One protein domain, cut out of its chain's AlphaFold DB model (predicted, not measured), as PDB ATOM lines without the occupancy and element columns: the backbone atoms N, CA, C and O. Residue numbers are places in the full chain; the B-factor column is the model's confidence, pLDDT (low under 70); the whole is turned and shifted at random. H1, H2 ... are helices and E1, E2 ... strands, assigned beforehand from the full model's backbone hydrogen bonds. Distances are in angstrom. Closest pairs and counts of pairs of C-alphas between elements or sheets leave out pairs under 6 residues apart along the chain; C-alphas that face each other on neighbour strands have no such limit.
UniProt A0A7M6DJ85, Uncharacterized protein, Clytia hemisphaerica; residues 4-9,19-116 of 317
ATOM      1  N   VAL A   4     132.333 101.902  77.821       64.19
ATOM      2  CA  VAL A   4     131.670 102.324  76.587       64.19
ATOM      3  C   VAL A   4     131.712 103.846  76.527       64.19
ATOM      4  O   VAL A   4     131.368 104.525  77.492       64.19
ATOM      5  N   GLY A   5     132.151 104.396  75.398       66.56
ATOM      6  CA  GLY A   5     132.275 105.839  75.195       66.56
ATOM      7  C   GLY A   5     133.707 106.280  74.911       66.56
ATOM      8  O   GLY A   5     134.586 105.451  74.690       66.56
ATOM      9  N   GLY A   6     133.915 107.598  74.898       62.97
ATOM     10  CA  GLY A   6     135.160 108.217  74.449       62.97
ATOM     11  C   GLY A   6     135.354 108.066  72.942       62.97
ATOM     12  O   GLY A   6     136.074 107.183  72.491       62.97
ATOM     13  N   PHE A   7     134.712 108.931  72.152       65.44
ATOM     14  CA  PHE A   7     135.057 109.060  70.734       65.44
ATOM     15  C   PHE A   7     136.542 109.402  70.592       65.44
ATOM     16  O   PHE A   7     137.089 110.120  71.436       65.44
ATOM     17  N   GLU A   8     137.176 108.907  69.530       66.62
ATOM     18  CA  GLU A   8     138.530 109.319  69.171       66.62
ATOM     19  C   GLU A   8     138.569 110.846  69.043       66.62
ATOM     20  O   GLU A   8     137.715 111.462  68.399       66.62
ATOM     21  N   LYS A   9     139.519 111.470  69.741       69.25
ATOM     22  CA  LYS A   9     139.724 112.915  69.705       69.25
ATOM     23  C   LYS A   9     141.191 113.184  69.436       69.25
ATOM     24  O   LYS A   9     142.039 112.807  70.237       69.25
ATOM     25  N   MET A  19     137.371 114.022  77.923       76.94
ATOM     26  CA  MET A  19     136.832 112.747  77.465       76.94
ATOM     27  C   MET A  19     135.996 112.147  78.589       76.94
ATOM     28  O   MET A  19     136.426 112.124  79.739       76.94
ATOM     29  N   SER A  20     134.810 111.659  78.240       78.25
ATOM     30  CA  SER A  20     133.901 111.012  79.180       78.25
ATOM     31  C   SER A  20     133.720 109.563  78.764       78.25
ATOM     32  O   SER A  20     133.420 109.276  77.601       78.25
ATOM     33  N   PHE A  21     133.884 108.661  79.723       75.94
ATOM     34  CA  PHE A  21     133.637 107.237  79.556       75.94
ATOM     35  C   PHE A  21     132.465 106.843  80.442       75.94
ATOM     36  O   PHE A  21     132.373 107.289  81.586       75.94
ATOM     37  N   MET A  22     131.573 106.006  79.921       73.56
ATOM     38  CA  MET A  22     130.483 105.438  80.696       73.56
ATOM     39  C   MET A  22     130.826 104.001  81.064       73.56
ATOM     40  O   MET A  22     131.150 103.160  80.222       73.56
ATOM     41  N   PHE A  23     130.741 103.714  82.356       73.44
ATOM     42  CA  PHE A  23     130.833 102.359  82.863       73.44
ATOM     43  C   PHE A  23     129.420 101.798  82.995       73.44
ATOM     44  O   PHE A  23     128.705 102.118  83.941       73.44
ATOM     45  N   SER A  24     129.005 100.992  82.017       68.81
ATOM     46  CA  SER A  24     127.702 100.330  82.072       68.81
ATOM     47  C   SER A  24     127.753  99.219  83.117       68.81
ATOM     48  O   SER A  24     128.419  98.198  82.925       68.81
ATOM     49  N   ASN A  25     127.096  99.444  84.251       68.00
ATOM     50  CA  ASN A  25     126.990  98.479  85.332       68.00
ATOM     51  C   ASN A  25     125.547  98.435  85.831       68.00
ATOM     52  O   ASN A  25     124.965  99.478  86.116       68.00
ATOM     53  N   LEU A  26     124.999  97.227  85.969       69.81
ATOM     54  CA  LEU A  26     123.662  97.004  86.521       69.81
ATOM     55  C   LEU A  26     123.552  97.471  87.983       69.81
ATOM     56  O   LEU A  26     122.466  97.808  88.438       69.81
ATOM     57  N   TYR A  27     124.678  97.532  88.702       72.00
ATOM     58  CA  TYR A  27     124.758  97.972  90.095       72.00
ATOM     59  C   TYR A  27     125.808  99.084  90.237       72.00
ATOM     60  O   TYR A  27     126.959  98.773  90.528       72.00
ATOM     61  N   PRO A  28     125.472 100.364  90.007       72.12
ATOM     62  CA  PRO A  28     126.438 101.467  90.082       72.12
ATOM     63  C   PRO A  28     126.761 101.918  91.520       72.12
ATOM     64  O   PRO A  28     127.782 102.564  91.751       72.12
ATOM     65  N   LEU A  29     125.913 101.570  92.487       76.62
ATOM     66  CA  LEU A  29     126.022 102.002  93.880       76.62
ATOM     67  C   LEU A  29     126.686 100.941  94.771       76.62
ATOM     68  O   LEU A  29     126.789  99.777  94.381       76.62
ATOM     69  N   ASP A  30     127.091 101.349  95.976       73.69
ATOM     70  CA  ASP A  30     127.693 100.503  97.019       73.69
ATOM     71  C   ASP A  30     128.971  99.794  96.554       73.69
ATOM     72  O   ASP A  30     129.201  98.613  96.834       73.69
ATOM     73  N   ARG A  31     129.814 100.514  95.805       76.81
ATOM     74  CA  ARG A  31     131.092 100.004  95.311       76.81
ATOM     75  C   ARG A  31     132.241 100.912  95.694       76.81
ATOM     76  O   ARG A  31     132.181 102.118  95.505       76.81
ATOM     77  N   VAL A  32     133.338 100.283  96.091       80.94
ATOM     78  CA  VAL A  32     134.636 100.932  96.265       80.94
ATOM     79  C   VAL A  32     135.601 100.309  95.269       80.94
ATOM     80  O   VAL A  32     135.666  99.082  95.146       80.94
ATOM     81  N   GLY A  33     136.336 101.129  94.527       83.69
ATOM     82  CA  GLY A  33     137.263 100.618  93.529       83.69
ATOM     83  C   GLY A  33     138.119 101.679  92.855       83.69
ATOM     84  O   GLY A  33     138.185 102.836  93.264       83.69
ATOM     85  N   SER A  34     138.807 101.249  91.800       85.94
ATOM     86  CA  SER A  34     139.659 102.101  90.973       85.94
ATOM     87  C   SER A  34     139.515 101.736  89.498       85.94
ATOM     88  O   SER A  34     139.639 100.563  89.137       85.94
ATOM     89  N   CYS A  35     139.318 102.730  88.641       80.19
ATOM     90  CA  CYS A  35     139.400 102.614  87.191       80.19
ATOM     91  C   CYS A  35     140.808 103.007  86.732       80.19
ATOM     92  O   CYS A  35     141.272 104.098  87.046       80.19
ATOM     93  N   LYS A  36     141.487 102.137  85.978       83.88
ATOM     94  CA  LYS A  36     142.815 102.416  85.408       83.88
ATOM     95  C   LYS A  36     142.695 102.643  83.906       83.88
ATOM     96  O   LYS A  36     142.279 101.744  83.180       83.88
ATOM     97  N   PHE A  37     143.069 103.832  83.457       79.81
ATOM     98  CA  PHE A  37     143.140 104.212  82.055       79.81
ATOM     99  C   PHE A  37     144.569 104.039  81.564       79.81
ATOM    100  O   PHE A  37     145.504 104.556  82.172       79.81
ATOM    101  N   TYR A  38     144.723 103.316  80.462       77.56
ATOM    102  CA  TYR A  38     146.002 103.128  79.792       77.56
ATOM    103  C   TYR A  38     145.999 103.997  78.541       77.56
ATOM    104  O   TYR A  38     145.330 103.682  77.558       77.56
ATOM    105  N   LEU A  39     146.710 105.116  78.603       76.38
ATOM    106  CA  LEU A  39     146.879 106.027  77.479       76.38
ATOM    107  C   LEU A  39     148.105 105.574  76.692       76.38
ATOM    108  O   LEU A  39     149.196 105.452  77.251       76.38
ATOM    109  N   LYS A  40     147.909 105.293  75.406       73.25
ATOM    110  CA  LYS A  40     148.973 104.893  74.488       73.25
ATOM    111  C   LYS A  40     149.222 106.021  73.496       73.25
ATOM    112  O   LYS A  40     148.302 106.422  72.788       73.25
ATOM    113  N   GLU A  41     150.460 106.490  73.424       71.12
ATOM    114  CA  GLU A  41     150.889 107.487  72.445       71.12
ATOM    115  C   GLU A  41     151.578 106.791  71.258       71.12
ATOM    116  O   GLU A  41     152.618 106.151  71.401       71.12
ATOM    117  N   GLY A  42     150.981 106.876  70.066       69.12
ATOM    118  CA  GLY A  42     151.583 106.374  68.827       69.12
ATOM    119  C   GLY A  42     151.810 104.851  68.759       69.12
ATOM    120  O   GLY A  42     151.020 104.041  69.254       69.12
ATOM    121  N   LYS A  43     152.875 104.440  68.046       65.19
ATOM    122  CA  LYS A  43     153.242 103.021  67.840       65.19
ATOM    123  C   LYS A  43     154.060 102.430  68.989       65.19
ATOM    124  O   LYS A  43     154.146 101.203  69.080       65.19
ATOM    125  N   ASP A  44     154.613 103.265  69.862       59.50
ATOM    126  CA  ASP A  44     155.414 102.809  70.990       59.50
ATOM    127  C   ASP A  44     154.547 102.184  72.090       59.50
ATOM    128  O   ASP A  44     153.350 102.436  72.226       59.50
ATOM    129  N   LYS A  45     155.153 101.272  72.856       60.12
ATOM    130  CA  LYS A  45     154.486 100.495  73.917       60.12
ATOM    131  C   LYS A  45     154.476 101.207  75.273       60.12
ATOM    132  O   LYS A  45     154.205 100.558  76.281       60.12
ATOM    133  N   GLN A  46     154.826 102.491  75.340       59.84
ATOM    134  CA  GLN A  46     154.767 103.216  76.605       59.84
ATOM    135  C   GLN A  46     153.308 103.554  76.919       59.84
ATOM    136  O   GLN A  46     152.622 104.206  76.135       59.84
ATOM    137  N   PHE A  47     152.833 103.047  78.055       72.12
ATOM    138  CA  PHE A  47     151.491 103.306  78.557       72.12
ATOM    139  C   PHE A  47     151.593 104.279  79.725       72.12
ATOM    140  O   PHE A  47     152.213 103.958  80.741       72.12
ATOM    141  N   LEU A  48     150.957 105.442  79.608       75.44
ATOM    142  CA  LEU A  48     150.689 106.272  80.775       75.44
ATOM    143  C   LEU A  48     149.467 105.683  81.486       75.44
ATOM    144  O   LEU A  48     148.393 105.561  80.892       75.44
ATOM    145  N   VAL A  49     149.635 105.295  82.749       83.12
ATOM    146  CA  VAL A  49     148.544 104.764  83.572       83.12
ATOM    147  C   VAL A  49     147.962 105.895  84.407       83.12
ATOM    148  O   VAL A  49     148.650 106.459  85.254       83.12
ATOM    149  N   HIS A  50     146.689 106.210  84.191       84.56
ATOM    150  CA  HIS A  50     145.933 107.127  85.037       84.56
ATOM    151  C   HIS A  50     144.912 106.340  85.863       84.56
ATOM    152  O   HIS A  50     144.067 105.641  85.307       84.56
ATOM    153  N   GLU A  51     144.993 106.425  87.189       87.12
ATOM    154  CA  GLU A  51     144.086 105.729  88.101       87.12
ATOM    155  C   GLU A  51     143.073 106.707  88.705       87.12
ATOM    156  O   GLU A  51     143.443 107.674  89.365       87.12
ATOM    157  N   MET A  52     141.788 106.420  88.513       84.12
ATOM    158  CA  MET A  52     140.671 107.133  89.120       84.12
ATOM    159  C   MET A  52     140.018 106.242  90.172       84.12
ATOM    160  O   MET A  52     139.417 105.222  89.837       84.12
ATOM    161  N   LYS A  53     140.122 106.618  91.445       87.69
ATOM    162  CA  LYS A  53     139.415 105.931  92.532       87.69
ATOM    163  C   LYS A  53     137.960 106.383  92.579       87.69
ATOM    164  O   LYS A  53     137.665 107.538  92.284       87.69
ATOM    165  N   PHE A  54     137.070 105.476  92.949       82.50
ATOM    166  CA  PHE A  54     135.665 105.782  93.173       82.50
ATOM    167  C   PHE A  54     135.164 105.066  94.424       82.50
ATOM    168  O   PHE A  54     135.573 103.941  94.723       82.50
ATOM    169  N   ASP A  55     134.259 105.735  95.123       82.75
ATOM    170  CA  ASP A  55     133.496 105.198  96.239       82.75
ATOM    171  C   ASP A  55     132.047 105.654  96.052       82.75
ATOM    172  O   ASP A  55     131.769 106.850  95.986       82.75
ATOM    173  N   THR A  56     131.148 104.698  95.849       78.06
ATOM    174  CA  THR A  56     129.708 104.927  95.680       78.06
ATOM    175  C   THR A  56     128.906 104.380  96.859       78.06
ATOM    176  O   THR A  56     127.694 104.168  96.741       78.06
ATOM    177  N   THR A  57     129.573 104.101  97.984       75.75
ATOM    178  CA  THR A  57     128.907 103.728  99.232       75.75
ATOM    179  C   THR A  57     128.211 104.945  99.846       75.75
ATOM    180  O   THR A  57     128.716 106.064  99.746       75.75
ATOM    181  N   PRO A  58     127.014 104.777 100.434       70.19
ATOM    182  CA  PRO A  58     126.310 105.878 101.066       70.19
ATOM    183  C   PRO A  58     127.098 106.346 102.288       70.19
ATOM    184  O   PRO A  58     127.325 105.572 103.221       70.19
ATOM    185  N   THR A  59     127.487 107.617 102.300       66.12
ATOM    186  CA  THR A  59     127.966 108.268 103.520       66.12
ATOM    187  C   THR A  59     126.778 108.828 104.305       66.12
ATOM    188  O   THR A  59     125.731 109.145 103.738       66.12
ATOM    189  N   ASN A  60     126.925 108.964 105.627       57.50
ATOM    190  CA  ASN A  60     125.882 109.541 106.491       57.50
ATOM    191  C   ASN A  60     125.540 111.004 106.128       57.50
ATOM    192  O   ASN A  60     124.527 111.522 106.588       57.50
ATOM    193  N   GLU A  61     126.374 111.658 105.316       56.84
ATOM    194  CA  GLU A  61     126.223 113.047 104.874       56.84
ATOM    195  C   GLU A  61     125.696 113.169 103.430       56.84
ATOM    196  O   GLU A  61     125.359 114.267 102.985       56.84
ATOM    197  N   ASP A  62     125.567 112.060 102.688       54.16
ATOM    198  CA  ASP A  62     125.206 112.087 101.269       54.16
ATOM    199  C   ASP A  62     123.692 112.171 101.025       54.16
ATOM    200  O   ASP A  62     123.032 111.219 100.601       54.16
ATOM    201  N   THR A  63     123.144 113.379 101.171       49.84
ATOM    202  CA  THR A  63     121.813 113.746 100.647       49.84
ATOM    203  C   THR A  63     121.747 113.759  99.112       49.84
ATOM    204  O   THR A  63     120.664 113.873  98.541       49.84
ATOM    205  N   SER A  64     122.887 113.662  98.414       47.41
ATOM    206  CA  SER A  64     122.957 113.717  96.945       47.41
ATOM    207  C   SER A  64     122.720 112.362  96.262       47.41
ATOM    208  O   SER A  64     122.218 112.314  95.139       47.41
ATOM    209  N   SER A  65     123.031 111.244  96.933       47.78
ATOM    210  CA  SER A  65     122.868 109.907  96.338       47.78
ATOM    211  C   SER A  65     121.408 109.433  96.324       47.78
ATOM    212  O   SER A  65     121.038 108.592  95.502       47.78
ATOM    213  N   SER A  66     120.552 110.009  97.179       48.81
ATOM    214  CA  SER A  66     119.123 109.671  97.261       48.81
ATOM    215  C   SER A  66     118.313 110.103  96.035       48.81
ATOM    216  O   SER A  66     117.289 109.494  95.731       48.81
ATOM    217  N   THR A  67     118.760 111.120  95.293       48.44
ATOM    218  CA  THR A  67     118.013 111.689  94.157       48.44
ATOM    219  C   THR A  67     118.205 110.936  92.842       48.44
ATOM    220  O   THR A  67     117.339 111.024  91.979       48.44
ATOM    221  N   VAL A  68     119.290 110.172  92.668       51.66
ATOM    222  CA  VAL A  68     119.600 109.529  91.372       51.66
ATOM    223  C   VAL A  68     118.844 108.207  91.169       51.66
ATOM    224  O   VAL A  68     118.544 107.850  90.035       51.66
ATOM    225  N   TYR A  69     118.482 107.495  92.242       51.97
ATOM    226  CA  TYR A  69     117.871 106.156  92.144       51.97
ATOM    227  C   TYR A  69     116.596 105.961  92.985       51.97
ATOM    228  O   TYR A  69     116.226 104.832  93.293       51.97
ATOM    229  N   GLY A  70     115.884 107.043  93.321       43.69
ATOM    230  CA  GLY A  70     114.499 106.962  93.813       43.69
ATOM    231  C   GLY A  70     114.311 106.416  95.234       43.69
ATOM    232  O   GLY A  70     113.216 105.976  95.575       43.69
ATOM    233  N   GLY A  71     115.348 106.448  96.075       43.81
ATOM    234  CA  GLY A  71     115.249 106.106  97.496       43.81
ATOM    235  C   GLY A  71     114.932 107.349  98.320       43.81
ATOM    236  O   GLY A  71     115.824 108.149  98.595       43.81
ATOM    237  N   GLY A  72     113.662 107.538  98.671       38.44
ATOM    238  CA  GLY A  72     113.197 108.671  99.464       38.44
ATOM    239  C   GLY A  72     113.921 108.813 100.810       38.44
ATOM    240  O   GLY A  72     114.037 107.844 101.549       38.44
ATOM    241  N   GLY A  73     114.372 110.048 101.069       44.12
ATOM    242  CA  GLY A  73     114.565 110.743 102.353       44.12
ATOM    243  C   GLY A  73     115.173 109.996 103.541       44.12
ATOM    244  O   GLY A  73     114.601 109.020 103.991       44.12
ATOM    245  N   ASN A  74     116.243 110.553 104.130       47.44
ATOM    246  CA  ASN A  74     116.733 110.333 105.509       47.44
ATOM    247  C   ASN A  74     116.539 108.919 106.102       47.44
ATOM    248  O   ASN A  74     116.286 108.773 107.300       47.44
ATOM    249  N   GLN A  75     116.644 107.863 105.296       54.25
ATOM    250  CA  GLN A  75     116.633 106.509 105.814       54.25
ATOM    251  C   GLN A  75     118.025 106.250 106.361       54.25
ATOM    252  O   GLN A  75     119.003 106.224 105.616       54.25
ATOM    253  N   PHE A  76     118.105 106.095 107.681       57.00
ATOM    254  CA  PHE A  76     119.289 105.579 108.346       57.00
ATOM    255  C   PHE A  76     119.608 104.216 107.738       57.00
ATOM    256  O   PHE A  76     118.964 103.208 108.029       57.00
ATOM    257  N   TYR A  77     120.580 104.213 106.837       65.12
ATOM    258  CA  TYR A  77     121.093 103.018 106.210       65.12
ATOM    259  C   TYR A  77     121.702 102.131 107.296       65.12
ATOM    260  O   TYR A  77     122.718 102.468 107.903       65.12
ATOM    261  N   LYS A  78     121.055 100.998 107.582       70.50
ATOM    262  CA  LYS A  78     121.594 100.026 108.532       70.50
ATOM    263  C   LYS A  78     122.892  99.467 107.954       70.50
ATOM    264  O   LYS A  78     122.875  98.865 106.882       70.50
ATOM    265  N   ALA A  79     123.998  99.630 108.677       77.88
ATOM    266  CA  ALA A  79     125.245  98.964 108.329       77.88
ATOM    267  C   ALA A  79     125.013  97.446 108.303       77.88
ATOM    268  O   ALA A  79     124.499  96.869 109.265       77.88
ATOM    269  N   CYS A  80     125.349  96.815 107.183       83.56
ATOM    270  CA  CYS A  80     125.232  95.374 107.037       83.56
ATOM    271  C   CYS A  80     126.529  94.673 107.437       83.56
ATOM    272  O   CYS A  80     127.614  95.236 107.306       83.56
ATOM    273  N   ASP A  81     126.408  93.416 107.865       85.50
ATOM    274  CA  ASP A  81     127.544  92.612 108.334       85.50
ATOM    275  C   ASP A  81     128.618  92.408 107.257       85.50
ATOM    276  O   ASP A  81     129.801  92.254 107.563       85.50
ATOM    277  N   THR A  82     128.213  92.375 105.985       87.31
ATOM    278  CA  THR A  82     129.128  92.186 104.863       87.31
ATOM    279  C   THR A  82     128.822  93.139 103.716       87.31
ATOM    280  O   THR A  82     127.704  93.634 103.564       87.31
ATOM    281  N   VAL A  83     129.820  93.325 102.850       85.56
ATOM    282  CA  VAL A  83     129.683  94.081 101.599       85.56
ATOM    283  C   VAL A  83     128.673  93.456 100.635       85.56
ATOM    284  O   VAL A  83     128.200  94.151  99.743       85.56
ATOM    285  N   ASP A  84     128.345  92.167 100.783       90.06
ATOM    286  CA  ASP A  84     127.430  91.403  99.921       90.06
ATOM    287  C   ASP A  84     125.970  91.448 100.367       90.06
ATOM    288  O   ASP A  84     125.090  90.895  99.702       90.06
ATOM    289  N   ASN A  85     125.699  92.212 101.420       88.88
ATOM    290  CA  ASN A  85     124.368  92.546 101.881       88.88
ATOM    291  C   ASN A  85     123.978  93.955 101.411       88.88
ATOM    292  O   ASN A  85     124.745  94.909 101.514       88.88
ATOM    293  N   ASN A  86     122.759  94.082 100.896       83.44
ATOM    294  CA  ASN A  86     122.233  95.317 100.343       83.44
ATOM    295  C   ASN A  86     121.676  96.220 101.446       83.44
ATOM    296  O   ASN A  86     120.579  95.997 101.966       83.44
ATOM    297  N   ILE A  87     122.423  97.278 101.746       80.50
ATOM    298  CA  ILE A  87     122.090  98.299 102.742       80.50
ATOM    299  C   ILE A  87     120.743  98.983 102.440       80.50
ATOM    300  O   ILE A  87     120.005  99.333 103.359       80.50
ATOM    301  N   ARG A  88     120.370  99.110 101.160       76.44
ATOM    302  CA  ARG A  88     119.104  99.717 100.716       76.44
ATOM    303  C   ARG A  88     117.911  98.755 100.738       76.44
ATOM    304  O   ARG A  88     116.784  99.181 100.525       76.44
ATOM    305  N   ASN A  89     118.141  97.463 100.973       80.12
ATOM    306  CA  ASN A  89     117.101  96.433 101.009       80.12
ATOM    307  C   ASN A  89     117.200  95.611 102.299       80.12
ATOM    308  O   ASN A  89     117.281  94.381 102.268       80.12
ATOM    309  N   SER A  90     117.259  96.299 103.441       82.69
ATOM    310  CA  SER A  90     117.284  95.686 104.778       82.69
ATOM    311  C   SER A  90     118.354  94.598 104.939       82.69
ATOM    312  O   SER A  90     118.107  93.559 105.550       82.69
ATOM    313  N   CYS A  91     119.540  94.813 104.366       84.31
ATOM    314  CA  CYS A  91     120.655  93.864 104.366       84.31
ATOM    315  C   CYS A  91     120.347  92.496 103.741       84.31
ATOM    316  O   CYS A  91     121.038  91.516 104.027       84.31
ATOM    317  N   LYS A  92     119.354  92.402 102.849       88.88
ATOM    318  CA  LYS A  92     119.153  91.202 102.029       88.88
ATOM    319  C   LYS A  92     120.354  90.977 101.099       88.88
ATOM    320  O   LYS A  92     120.990  91.952 100.699       88.88
ATOM    321  N   PRO A  93     120.689  89.723 100.760       90.00
ATOM    322  CA  PRO A  93     121.770  89.430  99.823       90.00
ATOM    323  C   PRO A  93     121.585  90.152  98.487       90.00
ATOM    324  O   PRO A  93     120.467  90.252  97.979       90.00
ATOM    325  N   PHE A  94     122.684  90.642  97.912       85.81
ATOM    326  CA  PHE A  94     122.691  91.078  96.516       85.81
ATOM    327  C   PHE A  94     122.538  89.885  95.565       85.81
ATOM    328  O   PHE A  94     122.939  88.765  95.883       85.81
ATOM    329  N   ASP A  95     122.041  90.147  94.355       88.19
ATOM    330  CA  ASP A  95     122.262  89.239  93.230       88.19
ATOM    331  C   ASP A  95     123.766  89.212  92.922       88.19
ATOM    332  O   ASP A  95     124.325  90.156  92.353       88.19
ATOM    333  N   CYS A  96     124.434  88.140  93.354       87.62
ATOM    334  CA  CYS A  96     125.874  87.983  93.210       87.62
ATOM    335  C   CYS A  96     126.307  88.005  91.741       87.62
ATOM    336  O   CYS A  96     127.271  88.697  91.408       87.62
ATOM    337  N   SER A  97     125.562  87.327  90.860       85.50
ATOM    338  CA  SER A  97     125.874  87.257  89.429       85.50
ATOM    339  C   SER A  97     125.892  88.652  88.813       85.50
ATOM    340  O   SER A  97     126.858  89.040  88.151       85.50
ATOM    341  N   ALA A  98     124.874  89.456  89.109       82.44
ATOM    342  CA  ALA A  98     124.776  90.800  88.568       82.44
ATOM    343  C   ALA A  98     125.741  91.792  89.249       82.44
ATOM    344  O   ALA A  98     126.354  92.628  88.580       82.44
ATOM    345  N   LYS A  99     125.967  91.682  90.564       83.62
ATOM    346  CA  LYS A  99     126.925  92.533  91.288       83.62
ATOM    347  C   LYS A  99     128.367  92.284  90.835       83.62
ATOM    348  O   LYS A  99     129.133  93.233  90.619       83.62
ATOM    349  N   TYR A 100     128.736  91.022  90.656       83.19
ATOM    350  CA  TYR A 100     130.086  90.596  90.298       83.19
ATOM    351  C   TYR A 100     130.244  90.225  88.825       83.19
ATOM    352  O   TYR A 100     131.262  89.635  88.477       83.19
ATOM    353  N   ASN A 101     129.309  90.601  87.948       78.12
ATOM    354  CA  ASN A 101     129.381  90.354  86.504       78.12
ATOM    355  C   ASN A 101     129.754  88.901  86.151       78.12
ATOM    356  O   ASN A 101     130.613  88.670  85.299       78.12
ATOM    357  N   GLY A 102     129.171  87.923  86.841       82.06
ATOM    358  CA  GLY A 102     129.423  86.511  86.563       82.06
ATOM    359  C   GLY A 102     130.672  85.905  87.230       82.06
ATOM    360  O   GLY A 102     130.885  84.700  87.105       82.06
ATOM    361  N   PHE A 103     131.514  86.687  87.921       83.31
ATOM    362  CA  PHE A 103     132.729  86.158  88.572       83.31
ATOM    363  C   PHE A 103     132.455  85.468  89.915       83.31
ATOM    364  O   PHE A 103     133.223  84.607  90.341       83.31
ATOM    365  N   ARG A 104     131.390  85.877  90.608       89.50
ATOM    366  CA  ARG A 104     130.948  85.320  91.893       89.50
ATOM    367  C   ARG A 104     129.439  85.225  91.828       89.50
ATOM    368  O   ARG A 104     128.781  86.254  91.867       89.50
ATOM    369  N   ASN A 105     128.912  84.021  91.664       88.56
ATOM    370  CA  ASN A 105     127.518  83.836  91.248       88.56
ATOM    371  C   ASN A 105     126.659  83.202  92.333       88.56
ATOM    372  O   ASN A 105     125.446  83.146  92.183       88.56
ATOM    373  N   TYR A 106     127.274  82.757  93.426       91.69
ATOM    374  CA  TYR A 106     126.589  82.100  94.524       91.69
ATOM    375  C   TYR A 106     126.672  82.952  95.785       91.69
ATOM    376  O   TYR A 106     127.759  83.389  96.152       91.69
ATOM    377  N   TYR A 107     125.543  83.180  96.457       92.62
ATOM    378  CA  TYR A 107     125.533  83.803  97.779       92.62
ATOM    379  C   TYR A 107     125.551  82.720  98.856       92.62
ATOM    380  O   TYR A 107     124.554  82.031  99.080       92.62
ATOM    381  N   ASN A 108     126.667  82.602  99.563       90.25
ATOM    382  CA  ASN A 108     126.798  81.665 100.661       90.25
ATOM    383  C   ASN A 108     126.103  82.224 101.908       90.25
ATOM    384  O   ASN A 108     126.511  83.240 102.473       90.25
ATOM    385  N   LYS A 109     125.037  81.551 102.356       89.88
ATOM    386  CA  LYS A 109     124.222  81.990 103.501       89.88
ATOM    387  C   LYS A 109     124.981  81.934 104.833       89.88
ATOM    388  O   LYS A 109     124.645  82.692 105.738       89.88
ATOM    389  N   VAL A 110     125.997  81.073 104.940       88.50
ATOM    390  CA  VAL A 110     126.809  80.892 106.152       88.50
ATOM    391  C   VAL A 110     127.865  81.987 106.252       88.50
ATOM    392  O   VAL A 110     127.942  82.680 107.263       88.50
ATOM    393  N   THR A 111     128.656  82.189 105.194       90.56
ATOM    394  CA  THR A 111     129.699  83.232 105.173       90.56
ATOM    395  C   THR A 111     129.130  84.626 104.902       90.56
ATOM    396  O   THR A 111     129.832  85.620 105.094       90.56
ATOM    397  N   LYS A 112     127.860  84.699 104.473       91.81
ATOM    398  CA  LYS A 112     127.161  85.899 103.997       91.81
ATOM    399  C   LYS A 112     127.905  86.601 102.857       91.81
ATOM    400  O   LYS A 112     127.893  87.821 102.772       91.81
ATOM    401  N   ARG A 113     128.594  85.849 101.995       92.69
ATOM    402  CA  ARG A 113     129.423  86.401 100.914       92.69
ATOM    403  C   ARG A 113     129.078  85.802  99.566       92.69
ATOM    404  O   ARG A 113     128.665  84.650  99.461       92.69
ATOM    405  N   CYS A 114     129.297  86.595  98.527       91.31
ATOM    406  CA  CYS A 114     129.273  86.121  97.159       91.31
ATOM    407  C   CYS A 114     130.566  85.357  96.858       91.31
ATOM    408  O   CYS A 114     131.673  85.881  97.018       91.31
ATOM    409  N   GLU A 115     130.421  84.134  96.371       93.12
ATOM    410  CA  GLU A 115     131.486  83.183  96.085       93.12
ATOM    411  C   GLU A 115     131.397  82.718  94.616       93.12
ATOM    412  O   GLU A 115     130.323  82.763  93.998       93.12
ATOM    413  N   PRO A 116     132.528  82.337  93.995       90.94
ATOM    414  CA  PRO A 116     132.511  81.717  92.678       90.94
ATOM    415  C   PRO A 116     131.748  80.391  92.725       90.94
ATOM    416  O   PRO A 116     131.840  79.637  93.694       90.94
TER     417      PRO A 116
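Overview. This is residues 4 to 9 and 19 to 116 of the 317 residues of an uncharacterized protein of Clytia hemisphaerica (UniProt A0A7M6DJ85). With little regular structure, the model is a long hairpin, E2 and E3, from which winding residues 56 to 95 lead to short helix H1, followed by a small hairpin, E4 and E5, near H1. The printed part has 104 residues, 31 in named elements, mostly strand, ordered E1, E2, E3, H1, E4, E5; both two-stranded sheets are antiparallel. It is loose, radius of gyration of the C-alphas 17.4 A, spanning 52 by 34 by 18 A.

Along the chain. E2, residues 32 to 40, runs 26.4 A from C-alpha 32 at (134.636, 100.932, 96.265); E3, residues 47 to 55, runs 25.3 A. E1 is residues 21 to 23, H1 96 to 99, E4 106 to 108, E5 113 to 115, ending at C-alpha 115 (131.486, 83.183, 96.085).

Arrangement. Hairpin E2 and E3 is antiparallel at 160 degrees; N 35 and O 52, 2.8 A, are within hydrogen-bond range. Hairpin E4 and E5 is antiparallel at 137 degrees, with N 115 and O 106 at 2.8 A. The closest C-alphas of H1 and E5, Cys 96 and Cys 114, are 5.5 A apart. H1 is too short for O i to N i+4 pairs; its one O i to N i+3 pair is within range. E1 pairs with no named strand.

Size, cuts and confidence. Residues 10 to 18 are cut out, leaving 8.3 A between C-alphas 9 and 19. The E3 to H1 link is long. Thirty-three residues have pLDDT under 70, among them 59 to 77.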